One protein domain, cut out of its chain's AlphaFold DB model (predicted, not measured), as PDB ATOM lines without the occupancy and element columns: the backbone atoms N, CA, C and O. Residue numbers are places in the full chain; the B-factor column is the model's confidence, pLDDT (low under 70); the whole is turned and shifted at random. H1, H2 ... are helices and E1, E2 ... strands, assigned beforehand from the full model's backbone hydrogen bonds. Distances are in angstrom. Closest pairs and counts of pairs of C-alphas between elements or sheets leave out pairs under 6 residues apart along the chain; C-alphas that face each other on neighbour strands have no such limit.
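AT A GLANCE: This is residues 17 to 195 of the 313 residues of an uncharacterized protein of Serinibacter arcticus (UniProt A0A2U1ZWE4). Two lobes stand end to end: one is a long, strongly twisted antiparallel sheet, E1 to E4, with the long helix H1 over one face, and the other is a small sandwich of two sheets. The short helices H2, H3 and H4 lie where the lobes meet. The printed part has 179 residues, with four named helices followed by eleven named strands, of mixed class. The sheets run E1 E2 E3 E4 and E7 E6 E9 E10, both antiparallel, and E8 E5 E11, mixed. The whole is compact by its radius of gyration of the C-alphas, 17.9 A, yet elongated in outline, 63 by 34 by 26 A.

IN THESE COORDINATES: H1, residues 17 to 37, begins at C-alpha 17 (-23.425, 73.501, -48.342) and is 30.1 A long. H2 is residues 40 to 45, H3 56 to 59 and H4 61 to 64. E1, residues 72 to 84, is 32.1 A long; E2, 87 to 98, 33.0 A; E3, 103 to 113, 31.8 A. E4 is residues 118 to 120. E5, residues 129 to 135, is 19.7 A long. E6 is residues 140 to 143, E7 147 to 150 and E8 155 to 159. E9, residues 162 to 169, is 22.3 A long. E10 is residues 180 to 184, and E11, residues 189 to 192, ends at C-alpha 192 (-41.098, 27.524, -39.029).

HOW THE PARTS SIT: H1 is on the sheet E1 E2 E3 E4, making two layers, helix on one face of a sheet; the closest C-alphas of H1 and E1 are Glu 36 and Thr 72, 5.2 A. The sheet is a meander, each strand the antiparallel neighbour of the one before, with N 80 and O 91 at 2.9 A, N 92 and O 109 at 2.9 A, and N 112 and O 119 at 3.0 A. E1 bends by 54 degrees at residue 77 and E2 by 54 degrees at residue 95. H1, with residues 30 to 35 alone, touches H2 in a helical hairpin, closest C-alphas Tyr 31 and Ala 43, 5.0 A, a shallow tilt of 27 degrees, opposite ways. H2 only just touches H4, with 3 pairs of C-alphas within 8 A, the closest being Ala 40 and Ser 61, 4.6 A. H3 only grazes the sheet E8 E5 E11, the closest C-alphas of H3 and E8 being Leu 58 and Ala 159, 5.5 A. In the sandwich, two sheets face to face, E7 E6 E9 E10 and E8 E5 E11 have facing parts 7.9 A centre to centre. Within hydrogen-bond range are N 143 and O 147, 2.8 A, for E7 and E6; N 142 and O 167, 2.9 A, for E6 and E9; N 164 and O 182, 2.9 A, for E9 and E10; N 131 and O 157, 2.7 A, for E8 and E5; and N 134 and O 190, 2.9 A, for parallel E5 and E11. Every O i to N i+4 pair is within range in H1 and H2; H3 and H4 are too short for one.

THE WHOLE: The C-alphas farthest apart, of Leu 17 and Val 174, are 62.8 A apart. The printed part has no cut, and no link is long. Mean pLDDT of the printed part is 89.1; residues 17, 51 to 52, 145 and 151 to 152 are under 70.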
ATOM      1  N   LEU A  17     -22.974  74.734 -47.679       61.50
ATOM      2  CA  LEU A  17     -23.425  73.501 -48.342       61.50
ATOM      3  C   LEU A  17     -22.298  72.465 -48.483       61.50
ATOM      4  O   LEU A  17     -22.536  71.266 -48.360       61.50
ATOM      5  N   ASN A  18     -21.060  72.919 -48.703       73.88
ATOM      6  CA  ASN A  18     -19.900  72.029 -48.742       73.88
ATOM      7  C   ASN A  18     -19.541  71.440 -47.373       73.88
ATOM      8  O   ASN A  18     -18.866  70.410 -47.327       73.88
ATOM      9  N   ASP A  19     -19.939  72.084 -46.275       87.31
ATOM     10  CA  ASP A  19     -19.715  71.544 -44.939       87.31
ATOM     11  C   ASP A  19     -20.770  70.493 -44.587       87.31
ATOM     12  O   ASP A  19     -20.411  69.385 -44.195       87.31
ATOM     13  N   ASP A  20     -22.047  70.768 -44.861       90.88
ATOM     14  CA  ASP A  20     -23.131  69.809 -44.622       90.88
ATOM     15  C   ASP A  20     -22.980  68.541 -45.470       90.88
ATOM     16  O   ASP A  20     -23.029  67.436 -44.934       90.88
ATOM     17  N   ALA A  21     -22.684  68.661 -46.768       93.00
ATOM     18  CA  ALA A  21     -22.454  67.490 -47.619       93.00
ATOM     19  C   ALA A  21     -21.257  66.643 -47.142       93.00
ATOM     20  O   ALA A  21     -21.264  65.415 -47.263       93.00
ATOM     21  N   ARG A  22     -20.225  67.284 -46.570       94.25
ATOM     22  CA  ARG A  22     -19.076  66.588 -45.977       94.25
ATOM     23  C   ARG A  22     -19.470  65.865 -44.690       94.25
ATOM     24  O   ARG A  22     -19.057  64.723 -44.510       94.25
ATOM     25  N   GLN A  23     -20.261  66.500 -43.826       95.44
ATOM     26  CA  GLN A  23     -20.749  65.903 -42.580       95.44
ATOM     27  C   GLN A  23     -21.697  64.723 -42.846       95.44
ATOM     28  O   GLN A  23     -21.532  63.668 -42.234       95.44
ATOM     29  N   VAL A  24     -22.617  64.849 -43.812       96.50
ATOM     30  CA  VAL A  24     -23.492  63.753 -44.264       96.50
ATOM     31  C   VAL A  24     -22.657  62.575 -44.755       96.50
ATOM     32  O   VAL A  24     -22.834  61.455 -44.284       96.50
ATOM     33  N   ARG A  25     -21.684  62.823 -45.643       97.44
ATOM     34  CA  ARG A  25     -20.786  61.769 -46.132       97.44
ATOM     35  C   ARG A  25     -20.010  61.106 -44.993       97.44
ATOM     36  O   ARG A  25     -19.862  59.892 -45.009       97.44
ATOM     37  N   GLY A  26     -19.524  61.882 -44.022       97.62
ATOM     38  CA  GLY A  26     -18.825  61.353 -42.849       97.62
ATOM     39  C   GLY A  26     -19.713  60.459 -41.980       97.62
ATOM     40  O   GLY A  26     -19.279  59.390 -41.562       97.62
ATOM     41  N   THR A  27     -20.968  60.861 -41.772       97.94
ATOM     42  CA  THR A  27     -21.969  60.094 -41.014       97.94
ATOM     43  C   THR A  27     -22.282  58.774 -41.712       97.94
ATOM     44  O   THR A  27     -22.165  57.715 -41.106       97.94
ATOM     45  N   VAL A  28     -22.589  58.823 -43.013       98.12
ATOM     46  CA  VAL A  28     -22.879  57.627 -43.817       98.12
ATOM     47  C   VAL A  28     -21.665  56.701 -43.891       98.12
ATOM     48  O   VAL A  28     -21.813  55.499 -43.723       98.12
ATOM     49  N   ALA A  29     -20.455  57.233 -44.082       98.31
ATOM     50  CA  ALA A  29     -19.243  56.415 -44.111       98.31
ATOM     51  C   ALA A  29     -18.991  55.712 -42.768       98.31
ATOM     52  O   ALA A  29     -18.640  54.539 -42.759       98.31
ATOM     53  N   SER A  30     -19.213  56.409 -41.648       98.25
ATOM     54  CA  SER A  30     -19.070  55.824 -40.307       98.25
ATOM     55  C   SER A  30     -20.105  54.726 -40.063       98.25
ATOM     56  O   SER A  30     -19.772  53.679 -39.523       98.25
ATOM     57  N   TYR A  31     -21.344  54.940 -40.514       98.19
ATOM     58  CA  TYR A  31     -22.408  53.945 -40.442       98.19
ATOM     59  C   TYR A  31     -22.074  52.678 -41.239       98.19
ATOM     60  O   TYR A  31     -22.154  51.574 -40.711       98.19
ATOM     61  N   LEU A  32     -21.659  52.835 -42.497       97.75
ATOM     62  CA  LEU A  32     -21.324  51.711 -43.372       97.75
ATOM     63  C   LEU A  32     -20.107  50.928 -42.862       97.75
ATOM     64  O   LEU A  32     -20.134  49.702 -42.885       97.75
ATOM     65  N   ALA A  33     -19.083  51.621 -42.354       98.06
ATOM     66  CA  ALA A  33     -17.929  50.973 -41.734       98.06
ATOM     67  C   ALA A  33     -18.340  50.151 -40.502       98.06
ATOM     68  O   ALA A  33     -17.922  49.007 -40.362       98.06
ATOM     69  N   ALA A  34     -19.219  50.696 -39.655       98.25
ATOM     70  CA  ALA A  34     -19.740  49.979 -38.496       98.25
ATOM     71  C   ALA A  34     -20.529  48.718 -38.898       98.25
ATOM     72  O   ALA A  34     -20.380  47.674 -38.263       98.25
ATOM     73  N   LEU A  35     -21.312  48.772 -39.987       97.00
ATOM     74  CA  LEU A  35     -21.985  47.582 -40.521       97.00
ATOM     75  C   LEU A  35     -20.987  46.498 -40.959       97.00
ATOM     76  O   LEU A  35     -21.136  45.329 -40.603       97.00
ATOM     77  N   GLU A  36     -19.960  46.887 -41.709       96.38
ATOM     78  CA  GLU A  36     -18.941  45.974 -42.233       96.38
ATOM     79  C   GLU A  36     -18.133  45.309 -41.100       96.38
ATOM     80  O   GLU A  36     -17.958  44.083 -41.070       96.38
ATOM     81  N   GLU A  37     -17.722  46.106 -40.111       96.81
ATOM     82  CA  GLU A  37     -16.956  45.675 -38.935       96.81
ATOM     83  C   GLU A  37     -17.785  44.846 -37.937       96.81
ATOM     84  O   GLU A  37     -17.220  44.194 -37.057       96.81
ATOM     85  N   GLY A  38     -19.113  44.820 -38.083       96.69
ATOM     86  CA  GLY A  38     -20.011  44.163 -37.134       96.69
ATOM     87  C   GLY A  38     -20.208  44.945 -35.828       96.69
ATOM     88  O   GLY A  38     -20.634  44.359 -34.832       96.69
ATOM     89  N   ASP A  39     -19.912  46.249 -35.824       97.81
ATOM     90  CA  ASP A  39     -20.135  47.172 -34.705       97.81
ATOM     91  C   ASP A  39     -21.571  47.715 -34.749       97.81
ATOM     92  O   ASP A  39     -21.865  48.814 -35.235       97.81
ATOM     93  N   ALA A  40     -22.501  46.897 -34.263       96.06
ATOM     94  CA  ALA A  40     -23.910  47.256 -34.241       96.06
ATOM     95  C   ALA A  40     -24.190  48.462 -33.346       96.06
ATOM     96  O   ALA A  40     -25.044  49.272 -33.696       96.06
ATOM     97  N   GLU A  41     -23.489  48.616 -32.220       95.94
ATOM     98  CA  GLU A  41     -23.754  49.723 -31.298       95.94
ATOM     99  C   GLU A  41     -23.441  51.075 -31.946       95.94
ATOM    100  O   GLU A  41     -24.254  52.001 -31.859       95.94
ATOM    101  N   THR A  42     -22.312  51.184 -32.653       97.31
ATOM    102  CA  THR A  42     -21.973  52.392 -33.414       97.31
ATOM    103  C   THR A  42     -22.966  52.626 -34.550       97.31
ATOM    104  O   THR A  42     -23.449  53.749 -34.712       97.31
ATOM    105  N   ALA A  43     -23.328  51.585 -35.309       97.06
ATOM    106  CA  ALA A  43     -24.303  51.701 -36.393       97.06
ATOM    107  C   ALA A  43     -25.670  52.189 -35.875       97.06
ATOM    108  O   ALA A  43     -26.232  53.155 -36.392       97.06
ATOM    109  N   VAL A  44     -26.178  51.569 -34.806       95.19
ATOM    110  CA  VAL A  44     -27.452  51.903 -34.152       95.19
ATOM    111  C   VAL A  44     -27.435  53.325 -33.601       95.19
ATOM    112  O   VAL A  44     -28.425  54.038 -33.755       95.19
ATOM    113  N   ALA A  45     -26.328  53.763 -32.996       94.94
ATOM    114  CA  ALA A  45     -26.211  55.106 -32.439       94.94
ATOM    115  C   ALA A  45     -26.354  56.203 -33.505       94.94
ATOM    116  O   ALA A  45     -26.766  57.311 -33.177       94.94
ATOM    117  N   LEU A  46     -26.032  55.928 -34.771       96.50
ATOM    118  CA  LEU A  46     -26.147  56.895 -35.868       96.50
ATOM    119  C   LEU A  46     -27.572  57.017 -36.436       96.50
ATOM    120  O   LEU A  46     -27.805  57.893 -37.267       96.50
ATOM    121  N   ILE A  47     -28.522  56.199 -35.974       95.06
ATOM    122  CA  ILE A  47     -29.919  56.198 -36.426       95.06
ATOM    123  C   ILE A  47     -30.784  57.049 -35.485       95.06
ATOM    124  O   ILE A  47     -30.689  56.953 -34.261       95.06
ATOM    125  N   ALA A  48     -31.642  57.890 -36.056       90.75
ATOM    126  CA  ALA A  48     -32.537  58.774 -35.324       90.75
ATOM    127  C   ALA A  48     -33.716  58.022 -34.676       90.75
ATOM    128  O   ALA A  48     -34.282  57.096 -35.253       90.75
ATOM    129  N   GLY A  49     -34.142  58.489 -33.495       80.44
ATOM    130  CA  GLY A  49     -35.501  58.258 -32.975       80.44
ATOM    131  C   GLY A  49     -35.882  56.812 -32.649       80.44
ATOM    132  O   GLY A  49     -37.067  56.483 -32.630       80.44
ATOM    133  N   ARG A  50     -34.908  55.940 -32.401       76.94
ATOM    134  CA  ARG A  50     -35.172  54.507 -32.322       76.94
ATOM    135  C   ARG A  50     -35.821  54.058 -31.012       76.94
ATOM    136  O   ARG A  50     -35.369  54.422 -29.924       76.94
ATOM    137  N   GLY A  51     -36.864  53.239 -31.127       67.12
ATOM    138  CA  GLY A  51     -37.496  52.554 -29.999       67.12
ATOM    139  C   GLY A  51     -36.715  51.315 -29.555       67.12
ATOM    140  O   GLY A  51     -35.892  50.784 -30.298       67.12
ATOM    141  N   GLN A  52     -36.980  50.837 -28.337       66.69
ATOM    142  CA  GLN A  52     -36.549  49.500 -27.922       66.69
ATOM    143  C   GLN A  52     -37.561  48.490 -28.477       66.69
ATOM    144  O   GLN A  52     -38.692  48.434 -27.993       66.69
ATOM    145  N   GLY A  53     -37.184  47.755 -29.527       72.06
ATOM    146  CA  GLY A  53     -37.960  46.614 -30.019       72.06
ATOM    147  C   GLY A  53     -37.983  45.453 -29.016       72.06
ATOM    148  O   GLY A  53     -37.301  45.491 -27.993       72.06
ATOM    149  N   GLU A  54     -38.743  44.394 -29.315       79.25
ATOM    150  CA  GLU A  54     -38.841  43.196 -28.457       79.25
ATOM    151  C   GLU A  54     -37.510  42.426 -28.346       79.25
ATOM    152  O   GLU A  54     -37.294  41.695 -27.383       79.25
ATOM    153  N   CYS A  55     -36.598  42.645 -29.301       86.81
ATOM    154  CA  CYS A  55     -35.300  41.981 -29.419       86.81
ATOM    155  C   CYS A  55     -34.117  42.966 -29.431       86.81
ATOM    156  O   CYS A  55     -33.429  43.074 -30.450       86.81
ATOM    157  N   PRO A  56     -33.831  43.686 -28.333       88.69
ATOM    158  CA  PRO A  56     -32.714  44.629 -28.308       88.69
ATOM    159  C   PRO A  56     -31.352  43.940 -28.503       88.69
ATOM    160  O   PRO A  56     -30.432  44.550 -29.041       88.69
ATOM    161  N   ASP A  57     -31.234  42.661 -28.134       90.75
ATOM    162  CA  ASP A  57     -29.983  41.899 -28.222       90.75
ATOM    163  C   ASP A  57     -29.501  41.696 -29.670       90.75
ATOM    164  O   ASP A  57     -28.294  41.639 -29.911       90.75
ATOM    165  N   LEU A  58     -30.412  41.683 -30.655       90.62
ATOM    166  CA  LEU A  58     -30.070  41.598 -32.087       90.62
ATOM    167  C   LEU A  58     -29.385  42.863 -32.624       90.62
ATOM    168  O   LEU A  58     -28.865  42.865 -33.739       90.62
ATOM    169  N   LEU A  59     -29.377  43.936 -31.835       92.62
ATOM    170  CA  LEU A  59     -28.757  45.218 -32.157       92.62
ATOM    171  C   LEU A  59     -27.449  45.439 -31.386       92.62
ATOM    172  O   LEU A  59     -26.951  46.561 -31.330       92.62
ATOM    173  N   THR A  60     -26.900  44.380 -30.787       94.19
ATOM    174  CA  THR A  60     -25.611  44.405 -30.086       94.19
ATOM    175  C   THR A  60     -24.491  43.894 -30.980       94.19
ATOM    176  O   THR A  60     -24.697  43.023 -31.832       94.19
ATOM    177  N   SER A  61     -23.272  44.387 -30.766       95.81
ATOM    178  CA  SER A  61     -22.100  43.953 -31.539       95.81
ATOM    179  C   SER A  61     -21.755  42.488 -31.258       95.81
ATOM    180  O   SER A  61     -21.215  41.789 -32.117       95.81
ATOM    181  N   ALA A  62     -22.124  41.986 -30.074       94.75
ATOM    182  CA  ALA A  62     -21.956  40.585 -29.699       94.75
ATOM    183  C   ALA A  62     -22.716  39.627 -30.632       94.75
ATOM    184  O   ALA A  62     -22.177  38.579 -30.973       94.75
ATOM    185  N   VAL A  63     -23.927  39.997 -31.063       93.69
ATOM    186  CA  VAL A  63     -24.708  39.217 -32.036       93.69
ATOM    187  C   VAL A  63     -24.309  39.587 -33.462       93.69
ATOM    188  O   VAL A  63     -24.034  38.715 -34.280       93.69
ATOM    189  N   TYR A  64     -24.240  40.878 -33.785       94.94
ATOM    190  CA  TYR A  64     -24.091  41.304 -35.177       94.94
ATOM    191  C   TYR A  64     -22.733  40.939 -35.794       94.94
ATOM    192  O   TYR A  64     -22.647  40.623 -36.980       94.94
ATOM    193  N   SER A  65     -21.669  40.874 -34.992       94.56
ATOM    194  CA  SER A  65     -20.352  40.429 -35.467       94.56
ATOM    195  C   SER A  65     -20.320  38.971 -35.948       94.56
ATOM    196  O   SER A  65     -19.426  38.617 -36.725       94.56
ATOM    197  N   THR A  66     -21.297  38.137 -35.570       93.31
ATOM    198  CA  THR A  66     -21.421  36.745 -36.038       93.31
ATOM    199  C   THR A  66     -22.360  36.586 -37.232       93.31
ATOM    200  O   THR A  66     -22.422  35.505 -37.806       93.31
ATOM    201  N   VAL A  67     -23.100  37.636 -37.601       93.06
ATOM    202  CA  VAL A  67     -24.066  37.620 -38.709       93.06
ATOM    203  C   VAL A  67     -23.325  37.481 -40.035       93.06
ATOM    204  O   VAL A  67     -22.363  38.211 -40.292       93.06
ATOM    205  N   ALA A  68     -23.774  36.548 -40.873       92.56
ATOM    206  CA  ALA A  68     -23.229  36.327 -42.207       92.56
ATOM    207  C   ALA A  68     -23.783  37.355 -43.208       92.56
ATOM    208  O   ALA A  68     -24.750  38.061 -42.922       92.56
ATOM    209  N   ALA A  69     -23.169  37.450 -44.392       93.00
ATOM    210  CA  ALA A  69     -23.656  38.282 -45.499       93.00
ATOM    211  C   ALA A  69     -23.977  39.751 -45.127       93.00
ATOM    212  O   ALA A  69     -24.884  40.363 -45.704       93.00
ATOM    213  N   ARG A  70     -23.234  40.325 -44.168       95.00
ATOM    214  CA  ARG A  70     -23.308  41.758 -43.849       95.00
ATOM    215  C   ARG A  70     -22.966  42.593 -45.089       95.00
ATOM    216  O   ARG A  70     -22.211  42.122 -45.938       95.00
ATOM    217  N   PRO A  71     -23.483  43.828 -45.206       95.62
ATOM    218  CA  PRO A  71     -23.041  44.749 -46.246       95.62
ATOM    219  C   PRO A  71     -21.526  44.997 -46.161       95.62
ATOM    220  O   PRO A  71     -21.031  45.389 -45.106       95.62
ATOM    221  N   THR A  72     -20.805  44.803 -47.264       95.94
ATOM    222  CA  THR A  72     -19.360  45.088 -47.379       95.94
ATOM    223  C   THR A  72     -19.065  45.950 -48.606       95.94
ATOM    224  O   THR A  72     -19.951  46.188 -49.432       95.94
ATOM    225  N   ASP A  73     -17.824  46.434 -48.743       95.94
ATOM    226  CA  ASP A  73     -17.347  47.182 -49.921       95.94
ATOM    227  C   ASP A  73     -18.279  48.343 -50.315       95.94
ATOM    228  O   ASP A  73     -18.589  48.567 -51.496       95.94
ATOM    229  N   ALA A  74     -18.789  49.042 -49.300       96.75
ATOM    230  CA  ALA A  74     -19.801  50.064 -49.477       96.75
ATOM    231  C   ALA A  74     -19.185  51.385 -49.969       96.75
ATOM    232  O   ALA A  74     -18.259  51.943 -49.381       96.75
ATOM    233  N   GLU A  75     -19.744  51.929 -51.045       97.19
ATOM    234  CA  GLU A  75     -19.300  53.153 -51.700       97.19
ATOM    235  C   GLU A  75     -20.444  54.168 -51.761       97.19
ATOM    236  O   GLU A  75     -21.539  53.886 -52.254       97.19
ATOM    237  N   ILE A  76     -20.184  55.389 -51.293       98.06
ATOM    238  CA  ILE A  76     -21.130  56.505 -51.393       98.06
ATOM    239  C   ILE A  76     -21.016  57.110 -52.795       98.06
ATOM    240  O   ILE A  76     -20.018  57.750 -53.126       98.06
ATOM    241  N   THR A  77     -22.054  56.934 -53.606       97.50
ATOM    242  CA  THR A  77     -22.075  57.328 -55.024       97.50
ATOM    243  C   THR A  77     -22.616  58.738 -55.249       97.50
ATOM    244  O   THR A  77     -22.160  59.435 -56.154       97.50
ATOM    245  N   ASP A  78     -23.557  59.186 -54.415       97.25
ATOM    246  CA  ASP A  78     -24.170  60.514 -54.496       97.25
ATOM    247  C   ASP A  78     -24.575  61.001 -53.100       97.25
ATOM    248  O   ASP A  78     -24.922  60.193 -52.238       97.25
ATOM    249  N   VAL A  79     -24.536  62.316 -52.883       97.00
ATOM    250  CA  VAL A  79     -25.016  62.969 -51.655       97.00
ATOM    251  C   VAL A  79     -25.766  64.232 -52.043       97.00
ATOM    252  O   VAL A  79     -25.217  65.105 -52.718       97.00
ATOM    253  N   ARG A  80     -27.003  64.358 -51.566       95.44
ATOM    254  CA  ARG A  80     -27.852  65.532 -51.773       95.44
ATOM    255  C   ARG A  80     -28.266  66.088 -50.427       95.44
ATOM    256  O   ARG A  80     -28.753  65.349 -49.583       95.44
ATOM    257  N   VAL A  81     -28.080  67.389 -50.246       94.62
ATOM    258  CA  VAL A  81     -28.525  68.113 -49.053       94.62
ATOM    259  C   VAL A  81     -29.614  69.075 -49.491       94.62
ATOM    260  O   VAL A  81     -29.387  69.914 -50.366       94.62
ATOM    261  N   ASN A  82     -30.788  68.938 -48.890       90.00
ATOM    262  CA  ASN A  82     -31.940  69.789 -49.114       90.00
ATOM    263  C   ASN A  82     -32.146  70.656 -47.869       90.00
ATOM    264  O   ASN A  82     -32.204  70.162 -46.743       90.00
ATOM    265  N   ALA A  83     -32.249  71.965 -48.075       80.06
ATOM    266  CA  ALA A  83     -32.777  72.852 -47.052       80.06
ATOM    267  C   ALA A  83     -34.299  72.860 -47.219       80.06
ATOM    268  O   ALA A  83     -34.784  73.446 -48.187       80.06
ATOM    269  N   ASP A  84     -35.012  72.161 -46.337       74.44
ATOM    270  CA  ASP A  84     -36.473  72.181 -46.291       74.44
ATOM    271  C   ASP A  84     -36.958  73.051 -45.122       74.44
ATOM    272  O   ASP A  84     -36.215  73.304 -44.166       74.44
ATOM    273  N   ASP A  85     -38.201  73.521 -45.201       74.94
ATOM    274  CA  ASP A  85     -38.829  74.343 -44.161       74.94
ATOM    275  C   ASP A  85     -39.037  73.547 -42.855       74.94
ATOM    276  O   ASP A  85     -39.032  74.129 -41.767       74.94
ATOM    277  N   ASP A  86     -39.127  72.215 -42.954       79.06
ATOM    278  CA  ASP A  86     -39.233  71.276 -41.827       79.06
ATOM    279  C   ASP A  86     -37.870  70.924 -41.189       79.06
ATOM    280  O   ASP A  86     -37.806  70.201 -40.192       79.06
ATOM    281  N   GLY A  87     -36.773  71.468 -41.726       83.19
ATOM    282  CA  GLY A  87     -35.410  71.288 -41.233       83.19
ATOM    283  C   GLY A  87     -34.434  70.784 -42.306       83.19
ATOM    284  O   GLY A  87     -34.829  70.443 -43.422       83.19
ATOM    285  N   PRO A  88     -33.121  70.750 -42.009       89.56
ATOM    286  CA  PRO A  88     -32.132  70.218 -42.938       89.56
ATOM    287  C   PRO A  88     -32.331  68.711 -43.128       89.56
ATOM    288  O   PRO A  88     -32.253  67.946 -42.165       89.56
ATOM    289  N   ALA A  89     -32.528  68.295 -44.378       94.12
ATOM    290  CA  ALA A  89     -32.660  66.899 -44.777       94.12
ATOM    291  C   ALA A  89     -31.589  66.546 -45.813       94.12
ATOM    292  O   ALA A  89     -31.143  67.390 -46.594       94.12
ATOM    293  N   ALA A  90     -31.163  65.291 -45.849       96.19
ATOM    294  CA  ALA A  90     -30.211  64.816 -46.839       96.19
ATOM    295  C   ALA A  90     -30.548  63.404 -47.309       96.19
ATOM    296  O   ALA A  90     -31.239  62.646 -46.637       96.19
ATOM    297  N   SER A  91     -30.037  63.049 -48.482       96.56
ATOM    298  CA  SER A  91     -30.041  61.675 -48.966       96.56
ATOM    299  C   SER A  91     -28.675  61.283 -49.510       96.56
ATOM    300  O   SER A  91     -27.951  62.101 -50.086       96.56
ATOM    301  N   ALA A  92     -28.313  60.019 -49.314       97.62
ATOM    302  CA  ALA A  92     -27.081  59.433 -49.815       97.62
ATOM    303  C   ALA A  92     -27.386  58.134 -50.563       97.62
ATOM    304  O   ALA A  92     -28.044  57.240 -50.033       97.62
ATOM    305  N   SER A  93     -26.893  58.027 -51.795       97.69
ATOM    306  CA  SER A  93     -26.968  56.794 -52.580       97.69
ATOM    307  C   SER A  93     -25.717  55.963 -52.321       97.69
ATOM    308  O   SER A  93     -24.599  56.453 -52.499       97.69
ATOM    309  N   VAL A  94     -25.891  54.702 -51.944       97.94
ATOM    310  CA  VAL A  94     -24.804  53.783 -51.589       97.94
ATOM    311  C   VAL A  94     -24.867  52.557 -52.491       97.94
ATOM    312  O   VAL A  94     -25.948  52.013 -52.704       97.94
ATOM    313  N   SER A  95     -23.724  52.111 -53.006       97.12
ATOM    314  CA  SER A  95     -23.565  50.778 -53.599       97.12
ATOM    315  C   SER A  95     -22.750  49.897 -52.663       97.12
ATOM    316  O   SER A  95     -21.744  50.371 -52.153       97.12
ATOM    317  N   TYR A  96     -23.138  48.647 -52.449       96.50
ATOM    318  CA  TYR A  96     -22.478  47.734 -51.508       96.50
ATOM    319  C   TYR A  96     -22.548  46.294 -52.021       96.50
ATOM    320  O   TYR A  96     -23.387  45.986 -52.867       96.50
ATOM    321  N   ALA A  97     -21.661  45.427 -51.543       95.00
ATOM    322  CA  ALA A  97     -21.723  43.989 -51.774       95.00
ATOM    323  C   ALA A  97     -22.579  43.311 -50.689       95.00
ATOM    324  O   ALA A  97     -22.515  43.682 -49.513       95.00
ATOM    325  N   ARG A  98     -23.399  42.334 -51.085       87.75
ATOM    326  CA  ARG A  98     -24.232  41.513 -50.193       87.75
ATOM    327  C   ARG A  98     -24.150  40.041 -50.596       87.75
ATOM    328  O   ARG A  98     -24.021  39.721 -51.776       87.75
ATOM    329  N   GLY A  99     -24.315  39.159 -49.609       81.75
ATOM    330  CA  GLY A  99     -24.318  37.712 -49.822       81.75
ATOM    331  C   GLY A  99     -22.909  37.150 -49.979       81.75
ATOM    332  O   GLY A  99     -21.935  37.894 -50.080       81.75
ATOM    333  N   GLU A 100     -22.799  35.824 -50.001       77.62
ATOM    334  CA  GLU A 100     -21.510  35.140 -50.171       77.62
ATOM    335  C   GLU A 100     -20.878  35.413 -51.543       77.62
ATOM    336  O   GLU A 100     -19.656  35.492 -51.664       77.62
ATOM    337  N   ASP A 101     -21.711  35.627 -52.564       84.19
ATOM    338  CA  ASP A 101     -21.281  35.902 -53.937       84.19
ATOM    339  C   ASP A 101     -20.834  37.360 -54.160       84.19
ATOM    340  O   ASP A 101     -20.335  37.701 -55.237       84.19
ATOM    341  N   GLY A 102     -21.009  38.235 -53.159       86.69
ATOM    342  CA  GLY A 102     -20.643  39.650 -53.242       86.69
ATOM    343  C   GLY A 102     -21.438  40.427 -54.295       86.69
ATOM    344  O   GLY A 102     -20.902  41.342 -54.930       86.69
ATOM    345  N   GLU A 103     -22.704  40.064 -54.520       91.75
ATOM    346  CA  GLU A 103     -23.559  40.745 -55.492       91.75
ATOM    347  C   GLU A 103     -23.708  42.223 -55.115       91.75
ATOM    348  O   GLU A 103     -23.949  42.572 -53.955       91.75
ATOM    349  N   ARG A 104     -23.553  43.113 -56.104       94.50
ATOM    350  CA  ARG A 104     -23.684  44.550 -55.863       94.50
ATOM    351  C   ARG A 104     -25.147  44.964 -55.808       94.50
ATOM    352  O   ARG A 104     -25.862  44.883 -56.802       94.50
ATOM    353  N   ALA A 105     -25.538  45.510 -54.669       93.56
ATOM    354  CA  ALA A 105     -26.816  46.157 -54.446       93.56
ATOM    355  C   ALA A 105     -26.637  47.675 -54.317       93.56
ATOM    356  O   ALA A 105     -25.533  48.193 -54.124       93.56
ATOM    357  N   THR A 106     -27.747  48.403 -54.421       95.25
ATOM    358  CA  THR A 106     -27.793  49.845 -54.166       95.25
ATOM    359  C   THR A 106     -28.890  50.161 -53.169       95.25
ATOM    360  O   THR A 106     -29.979  49.609 -53.279       95.25
ATOM    361  N   ALA A 107     -28.634  51.089 -52.254       95.94
ATOM    362  CA  ALA A 107     -29.627  51.610 -51.325       95.94
ATOM    363  C   ALA A 107     -29.582  53.140 -51.293       95.94
ATOM    364  O   ALA A 107     -28.556  53.760 -51.588       95.94
ATOM    365  N   GLN A 108     -30.704  53.746 -50.919       96.88
ATOM    366  CA  GLN A 108     -30.771  55.159 -50.574       96.88
ATOM    367  C   GLN A 108     -30.957  55.273 -49.064       96.88
ATOM    368  O   GLN A 108     -31.855  54.653 -48.499       96.88
ATOM    369  N   LEU A 109     -30.091  56.049 -48.424       96.88
ATOM    370  CA  LEU A 109     -30.190  56.423 -47.021       96.88
ATOM    371  C   LEU A 109     -30.740  57.844 -46.950       96.88
ATOM    372  O   LEU A 109     -30.242  58.722 -47.660       96.88
ATOM    373  N   THR A 110     -31.733  58.080 -46.103       96.19
ATOM    374  CA  THR A 110     -32.192  59.429 -45.760       96.19
ATOM    375  C   THR A 110     -31.630  59.829 -44.406       96.19
ATOM    376  O   THR A 110     -31.342  58.980 -43.561       96.19
ATOM    377  N   LEU A 111     -31.371  61.122 -44.247       96.56
ATOM    378  CA  LEU A 111     -30.829  61.680 -43.026       96.56
ATOM    379  C   LEU A 111     -31.568  62.958 -42.649       96.56
ATOM    380  O   LEU A 111     -31.813  63.822 -43.497       96.56
ATOM    381  N   SER A 112     -31.778  63.125 -41.353       94.88
ATOM    382  CA  SER A 112     -32.237  64.357 -40.726       94.88
ATOM    383  C   SER A 112     -31.139  64.936 -39.832       94.88
ATOM    384  O   SER A 112     -30.210  64.237 -39.410       94.88
ATOM    385  N   ARG A 113     -31.188  66.249 -39.585       93.75
ATOM    386  CA  ARG A 113     -30.235  66.932 -38.702       93.75
ATOM    387  C   ARG A 113     -30.893  67.339 -37.389       93.75
ATOM    388  O   ARG A 113     -31.863  68.095 -37.395       93.75
ATOM    389  N   ASP A 114     -30.308  66.913 -36.277       90.56
ATOM    390  CA  ASP A 114     -30.678  67.330 -34.925       90.56
ATOM    391  C   ASP A 114     -29.593  68.235 -34.296       90.56
ATOM    392  O   ASP A 114     -28.713  68.766 -34.983       90.56
ATOM    393  N   SER A 115     -29.678  68.477 -32.982       90.38
ATOM    394  CA  SER A 115     -28.686  69.278 -32.252       90.38
ATOM    395  C   SER A 115     -27.304  68.626 -32.163       90.38
ATOM    396  O   SER A 115     -26.323  69.336 -31.941       90.38
ATOM    397  N   ASP A 116     -27.231  67.307 -32.323       91.56
ATOM    398  CA  ASP A 116     -26.024  66.501 -32.174       91.56
ATOM    399  C   ASP A 116     -25.362  66.206 -33.529       91.56
ATOM    400  O   ASP A 116     -24.169  65.897 -33.576       91.56
ATOM    401  N   GLY A 117     -26.092  66.345 -34.638       94.44
ATOM    402  CA  GLY A 117     -25.549  66.249 -35.988       94.44
ATOM    403  C   GLY A 117     -26.524  65.639 -36.987       94.44
ATOM    404  O   GLY A 117     -27.738  65.704 -36.826       94.44
ATOM    405  N   TRP A 118     -25.974  65.078 -38.061       96.94
ATOM    406  CA  TRP A 118     -26.744  64.293 -39.022       96.94
ATOM    407  C   TRP A 118     -26.961  62.878 -38.478       96.94
ATOM    408  O   TRP A 118     -26.030  62.268 -37.953       96.94
ATOM    409  N   ARG A 119     -28.176  62.354 -38.623       96.44
ATOM    410  CA  ARG A 119     -28.574  60.996 -38.229       96.44
ATOM    411  C   ARG A 119     -29.305  60.330 -39.384       96.44
ATOM    412  O   ARG A 119     -29.957  61.019 -40.159       96.44
ATOM    413  N   LEU A 120     -29.190  59.012 -39.504       96.38
ATOM    414  CA  LEU A 120     -29.958  58.246 -40.483       96.38
ATOM    415  C   LEU A 120     -31.411  58.123 -40.026       96.38
ATOM    416  O   LEU A 120     -31.660  57.850 -38.852       96.38
ATOM    417  N   ASP A 121     -32.356  58.263 -40.947       93.38
ATOM    418  CA  ASP A 121     -33.750  57.924 -40.669       93.38
ATOM    419  C   ASP A 121     -33.979  56.412 -40.849       93.38
ATOM    420  O   ASP A 121     -33.205  55.716 -41.510       93.38
ATOM    421  N   GLY A 122     -35.055  55.899 -40.250       84.12
ATOM    422  CA  GLY A 122     -35.371  54.465 -40.185       84.12
ATOM    423  C   GLY A 122     -35.883  53.816 -41.480       84.12
ATOM    424  O   GLY A 122     -36.219  52.637 -41.451       84.12
ATOM    425  N   ASP A 123     -35.926  54.536 -42.604       82.44
ATOM    426  CA  ASP A 123     -36.522  54.059 -43.858       82.44
ATOM    427  C   ASP A 123     -35.445  53.720 -44.909       82.44
ATOM    428  O   ASP A 123     -35.146  54.508 -45.808       82.44
ATOM    429  N   SER A 124     -34.825  52.538 -44.797       87.50
ATOM    430  CA  SER A 124     -33.881  52.007 -45.798       87.50
ATOM    431  C   SER A 124     -33.588  50.509 -45.626       87.50
ATOM    432  O   SER A 124     -33.564  49.995 -44.514       87.50
ATOM    433  N   ASP A 125     -33.212  49.827 -46.713       86.94
ATOM    434  CA  ASP A 125     -32.757  48.424 -46.686       86.94
ATOM    435  C   ASP A 125     -31.427  48.211 -45.948       86.94
ATOM    436  O   ASP A 125     -31.016  47.074 -45.697       86.94
ATOM    437  N   LEU A 126     -30.705  49.303 -45.679       92.94
ATOM    438  CA  LEU A 126     -29.460  49.282 -44.925       92.94
ATOM    439  C   LEU A 126     -29.649  49.616 -43.449       92.94
ATOM    440  O   LEU A 126     -28.699  49.411 -42.700       92.94
ATOM    441  N   VAL A 127     -30.810  50.120 -43.027       92.69
ATOM    442  CA  VAL A 127     -31.117  50.328 -41.607       92.69
ATOM    443  C   VAL A 127     -31.916  49.147 -41.068       92.69
ATOM    444  O   VAL A 127     -32.442  48.336 -41.837       92.69
ATOM    445  N   PRO A 128     -31.966  48.978 -39.744       90.94
ATOM    446  CA  PRO A 128     -32.649  47.836 -39.183       90.94
ATOM    447  C   PRO A 128     -34.119  47.816 -39.519       90.94
ATOM    448  O   PRO A 128     -34.799  48.838 -39.499       90.94
ATOM    449  N   SER A 129     -34.586  46.617 -39.819       87.81
ATOM    450  CA  SER A 129     -35.929  46.400 -40.319       87.81
ATOM    451  C   SER A 129     -36.664  45.420 -39.415       87.81
ATOM    452  O   SER A 129     -36.060  44.438 -38.960       87.81
ATOM    453  N   PRO A 130     -37.961  45.651 -39.148       87.38
ATOM    454  CA  PRO A 130     -38.777  44.677 -38.450       87.38
ATOM    455  C   PRO A 130     -38.923  43.424 -39.318       87.38
ATOM    456  O   PRO A 130     -39.238  43.496 -40.503       87.38
ATOM    457  N   THR A 131     -38.716  42.270 -38.707       86.19
ATOM    458  CA  THR A 131     -38.820  40.948 -39.316       86.19
ATOM    459  C   THR A 131     -39.770  40.112 -38.476       86.19
ATOM    460  O   THR A 131     -39.643  40.048 -37.254       86.19
ATOM    461  N   GLN A 132     -40.749  39.495 -39.136       88.19
ATOM    462  CA  GLN A 132     -41.728  38.634 -38.481       88.19
ATOM    463  C   GLN A 132     -41.305  37.182 -38.636       88.19
ATOM    464  O   GLN A 132     -41.228  36.676 -39.757       88.19
ATOM    465  N   ILE A 133     -41.068  36.514 -37.514       86.62
ATOM    466  CA  ILE A 133     -40.730  35.092 -37.479       86.62
ATOM    467  C   ILE A 133     -41.766  34.390 -36.617       86.62
ATOM    468  O   ILE A 133     -42.084  34.854 -35.524       86.62
ATOM    469  N   VAL A 134     -42.318  33.287 -37.107       86.38
ATOM    470  CA  VAL A 134     -43.364  32.547 -36.396       86.38
ATOM    471  C   VAL A 134     -43.099  31.059 -36.478       86.38
ATOM    472  O   VAL A 134     -42.757  30.567 -37.546       86.38
ATOM    473  N   ALA A 135     -43.303  30.347 -35.374       84.31
ATOM    474  CA  ALA A 135     -43.394  28.893 -35.385       84.31
ATOM    475  C   ALA A 135     -44.857  28.454 -35.335       84.31
ATOM    476  O   ALA A 135     -45.617  28.899 -34.474       84.31
ATOM    477  N   ASN A 136     -45.236  27.558 -36.241       81.00
ATOM    478  CA  ASN A 136     -46.556  26.943 -36.299       81.00
ATOM    479  C   ASN A 136     -46.607  25.722 -35.355       81.00
ATOM    480  O   ASN A 136     -46.800  24.590 -35.788       81.00
ATOM    481  N   GLY A 137     -46.382  25.942 -34.055       71.88
ATOM    482  CA  GLY A 137     -46.421  24.880 -33.048       71.88
ATOM    483  C   GLY A 137     -45.992  25.317 -31.641       71.88
ATOM    484  O   GLY A 137     -45.565  26.460 -31.454       71.88
ATOM    485  N   PRO A 138     -46.121  24.424 -30.639       70.69
ATOM    486  CA  PRO A 138     -45.653  24.686 -29.277       70.69
ATOM    487  C   PRO A 138     -44.127  24.780 -29.277       70.69
ATOM    488  O   PRO A 138     -43.503  24.018 -29.995       70.69
ATOM    489  N   GLY A 139     -43.503  25.678 -28.517       81.12
ATOM    490  CA  GLY A 139     -42.037  25.783 -28.459       81.12
ATOM    491  C   GLY A 139     -41.505  27.197 -28.652       81.12
ATOM    492  O   GLY A 139     -42.255  28.169 -28.700       81.12
ATOM    493  N   GLU A 140     -40.185  27.311 -28.730       87.75
ATOM    494  CA  GLU A 140     -39.472  28.581 -28.738       87.75
ATOM    495  C   GLU A 140     -38.769  28.827 -30.071       87.75
ATOM    496  O   GLU A 140     -38.122  27.940 -30.630       87.75
ATOM    497  N   VAL A 141     -38.837  30.062 -30.555       88.50
ATOM    498  CA  VAL A 141     -38.073  30.518 -31.721       88.50
ATOM    499  C   VAL A 141     -36.925  31.376 -31.238       88.50
ATOM    500  O   VAL A 141     -37.151  32.286 -30.447       88.50
ATOM    501  N   TRP A 142     -35.720  31.121 -31.739       89.56
ATOM    502  CA  TRP A 142     -34.515  31.869 -31.398       89.56
ATOM    503  C   TRP A 142     -33.793  32.359 -32.653       89.56
ATOM    504  O   TRP A 142     -33.592  31.592 -33.590       89.56
ATOM    505  N   VAL A 143     -33.347  33.615 -32.642       88.81
ATOM    506  CA  VAL A 143     -32.607  34.266 -33.738       88.81
ATOM    507  C   VAL A 143     -31.171  34.527 -33.300       88.81
ATOM    508  O   VAL A 143     -30.944  35.232 -32.311       88.81
ATOM    509  N   SER A 144     -30.208  33.926 -34.005       83.62
ATOM    510  CA  SER A 144     -28.753  33.990 -33.781       83.62
ATOM    511  C   SER A 144     -28.335  33.899 -32.304       83.62
ATOM    512  O   SER A 144     -27.373  34.528 -31.873       83.62
ATOM    513  N   GLY A 145     -29.095  33.149 -31.496       65.62
ATOM    514  CA  GLY A 145     -28.873  32.975 -30.056       65.62
ATOM    515  C   GLY A 145     -29.086  34.219 -29.181       65.62
ATOM    516  O   GLY A 145     -28.900  34.116 -27.970       65.62
ATOM    517  N   GLY A 146     -29.470  35.360 -29.761       73.69
ATOM    518  CA  GLY A 146     -29.607  36.639 -29.059       73.69
ATOM    519  C   GLY A 146     -31.032  36.962 -28.622       73.69
ATOM    520  O   GLY A 146     -31.222  37.531 -27.560       73.69
ATOM    521  N   CYS A 147     -32.046  36.578 -29.401       84.44
ATOM    522  CA  CYS A 147     -33.445  36.843 -29.053       84.44
ATOM    523  C   CYS A 147     -34.315  35.612 -29.262       84.44
ATOM    524  O   CYS A 147     -34.113  34.897 -30.245       84.44
ATOM    525  N   GLY A 148     -35.304  35.398 -28.394       82.31
ATOM    526  CA  GLY A 148     -36.314  34.378 -28.620       82.31
ATOM    527  C   GLY A 148     -37.665  34.663 -27.976       82.31
ATOM    528  O   GLY A 148     -37.775  35.454 -27.038       82.31
ATOM    529  N   VAL A 149     -38.699  34.009 -28.503       78.19
ATOM    530  CA  VAL A 149     -40.073  34.028 -27.975       78.19
ATOM    531  C   VAL A 149     -40.579  32.616 -27.771       78.19
ATOM    532  O   VAL A 149     -40.203  31.699 -28.497       78.19
ATOM    533  N   VAL A 150     -41.467  32.479 -26.793       74.62
ATOM    534  CA  VAL A 150     -42.127  31.226 -26.436       74.62
ATOM    535  C   VAL A 150     -43.534  31.145 -27.042       74.62
ATOM    536  O   VAL A 150     -44.225  32.161 -27.172       74.62
ATOM    537  N   ASP A 151     -43.954  29.920 -27.344       63.81
ATOM    538  CA  ASP A 151     -45.320  29.451 -27.593       63.81
ATOM    539  C   ASP A 151     -46.078  30.128 -28.739       63.81
ATOM    540  O   ASP A 151     -47.026  30.886 -28.514       63.81
ATOM    541  N   GLY A 152     -45.691  29.829 -29.984       59.34
ATOM    542  CA  GLY A 152     -46.490  30.152 -31.180       59.34
ATOM    543  C   GLY A 152     -46.742  31.647 -31.409       59.34
ATOM    544  O   GLY A 152     -47.562  32.034 -32.243       59.34
ATOM    545  N   ARG A 153     -46.059  32.515 -30.655       70.69
ATOM    546  CA  ARG A 153     -46.146  33.962 -30.816       70.69
ATOM    547  C   ARG A 153     -45.346  34.396 -32.029       70.69
ATOM    548  O   ARG A 153     -44.305  33.832 -32.356       70.69
ATOM    549  N   VAL A 154     -45.837  35.453 -32.666       78.25
ATOM    550  CA  VAL A 154     -45.074  36.160 -33.687       78.25
ATOM    551  C   VAL A 154     -43.925  36.884 -33.005       78.25
ATOM    552  O   VAL A 154     -44.164  37.777 -32.197       78.25
ATOM    553  N   LEU A 155     -42.692  36.501 -33.329       81.56
ATOM    554  CA  LEU A 155     -41.505  37.268 -32.988       81.56
ATOM    555  C   LEU A 155     -41.429  38.468 -33.926       81.56
ATOM    556  O   LEU A 155     -41.234  38.287 -35.130       81.56
ATOM    557  N   LEU A 156     -41.556  39.680 -33.386       84.00
ATOM    558  CA  LEU A 156     -41.266  40.901 -34.129       84.00
ATOM    559  C   LEU A 156     -39.841  41.359 -33.801       84.00
ATOM    560  O   LEU A 156     -39.606  42.182 -32.916       84.00
ATOM    561  N   ALA A 157     -38.875  40.792 -34.519       84.31
ATOM    562  CA  ALA A 157     -37.461  41.080 -34.340       84.31
ATOM    563  C   ALA A 157     -37.047  42.290 -35.182       84.31
ATOM    564  O   ALA A 157     -37.262  42.311 -36.389       84.31
ATOM    565  N   GLU A 158     -36.407  43.280 -34.571       89.12
ATOM    566  CA  GLU A 158     -35.744  44.359 -35.301       89.12
ATOM    567  C   GLU A 158     -34.241  44.078 -35.336       89.12
ATOM    568  O   GLU A 158     -33.616  43.929 -34.286       89.12
ATOM    569  N   ALA A 159     -33.658  43.985 -36.530       91.81
ATOM    570  CA  ALA A 159     -32.262  43.586 -36.687       91.81
ATOM    571  C   ALA A 159     -31.583  44.324 -37.845       91.81
ATOM    572  O   ALA A 159     -32.240  44.752 -38.796       91.81
ATOM    573  N   LEU A 160     -30.262  44.486 -37.746       94.06
ATOM    574  CA  LEU A 160     -29.433  45.071 -38.804       94.06
ATOM    575  C   LEU A 160     -29.380  44.148 -40.036       94.06
ATOM    576  O   LEU A 160     -29.558  42.937 -39.897       94.06
ATOM    577  N   PRO A 161     -29.104  44.678 -41.239       94.38
ATOM    578  CA  PRO A 161     -29.041  43.862 -42.444       94.38
ATOM    579  C   PRO A 161     -27.964  42.772 -42.378       94.38
ATOM    580  O   PRO A 161     -26.836  43.029 -41.952       94.38
ATOM    581  N   GLY A 162     -28.303  41.577 -42.856       93.31
ATOM    582  CA  GLY A 162     -27.439  40.394 -42.864       93.31
ATOM    583  C   GLY A 162     -28.249  39.099 -42.792       93.31
ATOM    584  O   GLY A 162     -29.477  39.140 -42.801       93.31
ATOM    585  N   THR A 163     -27.573  37.957 -42.727       93.25
ATOM    586  CA  THR A 163     -28.197  36.628 -42.654       93.25
ATOM    587  C   THR A 163     -28.086  36.056 -41.244       93.25
ATOM    588  O   THR A 163     -26.993  35.957 -40.683       93.25
ATOM    589  N   TYR A 164     -29.238  35.707 -40.675       92.94
ATOM    590  CA  TYR A 164     -29.396  35.235 -39.304       92.94
ATOM    591  C   TYR A 164     -29.860  33.786 -39.282       92.94
ATOM    592  O   TYR A 164     -30.790  33.422 -40.003       92.94
ATOM    593  N   ASP A 165     -29.268  32.995 -38.393       93.19
ATOM    594  CA  ASP A 165     -29.755  31.657 -38.093       93.19
ATOM    595  C   ASP A 165     -31.009  31.754 -37.235       93.19
ATOM    596  O   ASP A 165     -31.006  32.366 -36.162       93.19
ATOM    597  N   VAL A 166     -32.076  31.106 -37.673       92.19
ATOM    598  CA  VAL A 166     -33.291  30.950 -36.891       92.19
ATOM    599  C   VAL A 166     -33.435  29.484 -36.537       92.19
ATOM    600  O   VAL A 166     -33.507  28.610 -37.402       92.19
ATOM    601  N   ILE A 167     -33.474  29.217 -35.237       91.88
ATOM    602  CA  ILE A 167     -33.624  27.872 -34.699       91.88
ATOM    603  C   ILE A 167     -34.918  27.771 -33.911       91.88
ATOM    604  O   ILE A 167     -35.325  28.689 -33.198       91.88
ATOM    605  N   TYR A 168     -35.533  26.607 -34.015       90.62
ATOM    606  CA  TYR A 168     -36.648  26.211 -33.181       90.62
ATOM    607  C   TYR A 168     -36.133  25.341 -32.032       90.62
ATOM    608  O   TYR A 168     -35.263  24.485 -32.222       90.62
ATOM    609  N   ARG A 169     -36.649  25.569 -30.827       88.06
ATOM    610  CA  ARG A 169     -36.342  24.785 -29.634       88.06
ATOM    611  C   ARG A 169     -37.624  24.405 -28.934       88.06
ATOM    612  O   ARG A 169     -38.336  25.259 -28.424       88.06
ATOM    613  N   ASP A 170     -37.857  23.112 -28.837       84.44
ATOM    614  CA  ASP A 170     -38.918  22.586 -28.003       84.44
ATOM    615  C   ASP A 170     -38.342  22.113 -26.658       84.44
ATOM    616  O   ASP A 170     -37.551  21.158 -26.637       84.44
ATOM    617  N   PRO A 171     -38.701  22.746 -25.525       78.12
ATOM    618  CA  PRO A 171     -38.219  22.326 -24.211       78.12
ATOM    619  C   PRO A 171     -38.635  20.893 -23.851       78.12
ATOM    620  O   PRO A 171     -37.938  20.245 -23.068       78.12
ATOM    621  N   PHE A 172     -39.715  20.378 -24.445       78.62
ATOM    622  CA  PHE A 172     -40.218  19.023 -24.219       78.62
ATOM    623  C   PHE A 172     -39.695  18.005 -25.238       78.62
ATOM    624  O   PHE A 172     -39.928  16.809 -25.069       78.62
ATOM    625  N   ARG A 173     -38.950  18.457 -26.261       81.38
ATOM    626  CA  ARG A 173     -38.398  17.625 -27.349       81.38
ATOM    627  C   ARG A 173     -39.458  16.774 -28.055       81.38
ATOM    628  O   ARG A 173     -39.173  15.661 -28.492       81.38
ATOM    629  N   VAL A 174     -40.681  17.288 -28.142       79.56
ATOM    630  CA  VAL A 174     -41.789  16.646 -28.849       79.56
ATOM    631  C   VAL A 174     -41.790  16.979 -30.333       79.56
ATOM    632  O   VAL A 174     -42.222  16.162 -31.143       79.56
ATOM    633  N   ALA A 175     -41.251  18.140 -30.691       84.25
ATOM    634  CA  ALA A 175     -41.077  18.589 -32.056       84.25
ATOM    635  C   ALA A 175     -39.641  19.019 -32.351       84.25
ATOM    636  O   ALA A 175     -38.882  19.447 -31.479       84.25
ATOM    637  N   GLU A 176     -39.308  18.982 -33.632       87.69
ATOM    638  CA  GLU A 176     -38.077  19.508 -34.189       87.69
ATOM    639  C   GLU A 176     -38.363  20.245 -35.498       87.69
ATOM    640  O   GLU A 176     -39.229  19.862 -36.281       87.69
ATOM    641  N   ALA A 177     -37.626  21.325 -35.747       89.00
ATOM    642  CA  ALA A 177     -37.615  21.991 -37.041       89.00
ATOM    643  C   ALA A 177     -36.165  22.140 -37.492       89.00
ATOM    644  O   ALA A 177     -35.272  22.384 -36.672       89.00
ATOM    645  N   ALA A 178     -35.933  22.012 -38.797       90.00
ATOM    646  CA  ALA A 178     -34.631  22.328 -39.358       90.00
ATOM    647  C   ALA A 178     -34.311  23.817 -39.111       90.00
ATOM    648  O   ALA A 178     -35.210  24.655 -39.233       90.00
ATOM    649  N   PRO A 179     -33.053  24.168 -38.784       90.75
ATOM    650  CA  PRO A 179     -32.614  25.556 -38.794       90.75
ATOM    651  C   PRO A 179     -32.875  26.190 -40.160       90.75
ATOM    652  O   PRO A 179     -32.688  25.539 -41.192       90.75
ATOM    653  N   VAL A 180     -33.273  27.458 -40.165       92.94
ATOM    654  CA  VAL A 180     -33.446  28.239 -41.394       92.94
ATOM    655  C   VAL A 180     -32.628  29.514 -41.314       92.94
ATOM    656  O   VAL A 180     -32.539  30.145 -40.263       92.94
ATOM    657  N   GLU A 181     -32.059  29.914 -42.441       92.81
ATOM    658  CA  GLU A 181     -31.373  31.194 -42.567       92.81
ATOM    659  C   GLU A 181     -32.359  32.264 -43.043       92.81
ATOM    660  O   GLU A 181     -33.106  32.068 -44.005       92.81
ATOM    661  N   VAL A 182     -32.362  33.418 -42.376       90.94
ATOM    662  CA  VAL A 182     -33.200  34.567 -42.733       90.94
ATOM    663  C   VAL A 182     -32.316  35.754 -43.071       90.94
ATOM    664  O   VAL A 182     -31.596  36.275 -42.220       90.94
ATOM    665  N   THR A 183     -32.403  36.213 -44.318       91.31
ATOM    666  CA  THR A 183     -31.720  37.426 -44.775       91.31
ATOM    667  C   THR A 183     -32.588  38.650 -44.508       91.31
ATOM    668  O   THR A 183     -33.725  38.736 -44.969       91.31
ATOM    669  N   ILE A 184     -32.032  39.608 -43.773       90.06
ATOM    670  CA  ILE A 184     -32.645  40.882 -43.402       90.06
ATOM    671  C   ILE A 184     -32.003  42.003 -44.236       90.06
ATOM    672  O   ILE A 184     -30.776  42.017 -44.397       90.06
ATOM    673  N   PRO A 185     -32.789  42.952 -44.780       85.88
ATOM    674  CA  PRO A 185     -34.243  43.060 -44.700       85.88
ATOM    675  C   PRO A 185     -34.939  41.947 -45.492       85.88
ATOM    676  O   PRO A 185     -34.481  41.549 -46.564       85.88
ATOM    677  N   THR A 186     -36.060  41.468 -44.957       80.38
ATOM    678  CA  THR A 186     -36.962  40.527 -45.629       80.38
ATOM    679  C   THR A 186     -38.255  41.239 -46.012       80.38
ATOM    680  O   THR A 186     -38.701  42.157 -45.327       80.38
ATOM    681  N   THR A 187     -38.887  40.816 -47.104       73.38
ATOM    682  CA  THR A 187     -40.183  41.351 -47.549       73.38
ATOM    683  C   THR A 187     -41.374  40.553 -47.013       73.38
ATOM    684  O   THR A 187     -42.503  40.784 -47.446       73.38
ATOM    685  N   GLY A 188     -41.152  39.578 -46.128       80.44
ATOM    686  CA  GLY A 188     -42.191  38.645 -45.706       80.44
ATOM    687  C   GLY A 188     -42.025  38.093 -44.297       80.44
ATOM    688  O   GLY A 188     -41.078  38.401 -43.577       80.44
ATOM    689  N   ARG A 189     -43.001  37.265 -43.925       86.62
ATOM    690  CA  ARG A 189     -42.995  36.467 -42.701       86.62
ATOM    691  C   ARG A 189     -42.180  35.199 -42.942       86.62
ATOM    692  O   ARG A 189     -42.428  34.503 -43.923       86.62
ATOM    693  N   THR A 190     -41.256  34.897 -42.038       89.19
ATOM    694  CA  THR A 190     -40.606  33.585 -41.986       89.19
ATOM    695  C   THR A 190     -41.439  32.671 -41.102       89.19
ATOM    696  O   THR A 190     -41.729  33.005 -39.951       89.19
ATOM    697  N   GLU A 191     -41.824  31.520 -41.641       88.50
ATOM    698  CA  GLU A 191     -42.558  30.493 -40.909       88.50
ATOM    699  C   GLU A 191     -41.655  29.284 -40.667       88.50
ATOM    700  O   GLU A 191     -40.914  28.852 -41.550       88.50
ATOM    701  N   LEU A 192     -41.694  28.782 -39.437       88.06
ATOM    702  CA  LEU A 192     -41.098  27.524 -39.029       88.06
ATOM    703  C   LEU A 192     -42.227  26.521 -38.831       88.06
ATOM    704  O   LEU A 192     -43.133  26.762 -38.029       88.06
ATOM    705  N   ASP A 193     -42.128  25.394 -39.521       86.56
ATOM    706  CA  ASP A 193     -43.079  24.292 -39.429       86.56
ATOM    707  C   ASP A 193     -42.417  23.124 -38.685       86.56
ATOM    708  O   ASP A 193     -41.801  22.259 -39.316       86.56
ATOM    709  N   PRO A 194     -42.451  23.115 -37.339       86.00
ATOM    710  CA  PRO A 194     -41.907  22.008 -36.571       86.00
ATOM    711  C   PRO A 194     -42.678  20.714 -36.860       86.00
ATOM    712  O   PRO A 194     -43.909  20.681 -36.864       86.00
ATOM    713  N   ALA A 195     -41.934  19.635 -37.077       85.12
ATOM    714  CA  ALA A 195     -42.445  18.282 -37.242       85.12
ATOM    715  C   ALA A 195     -42.277  17.499 -35.930       85.12
ATOM    716  O   ALA A 195     -41.391  17.827 -35.138       85.12
TER     717      ALA A 195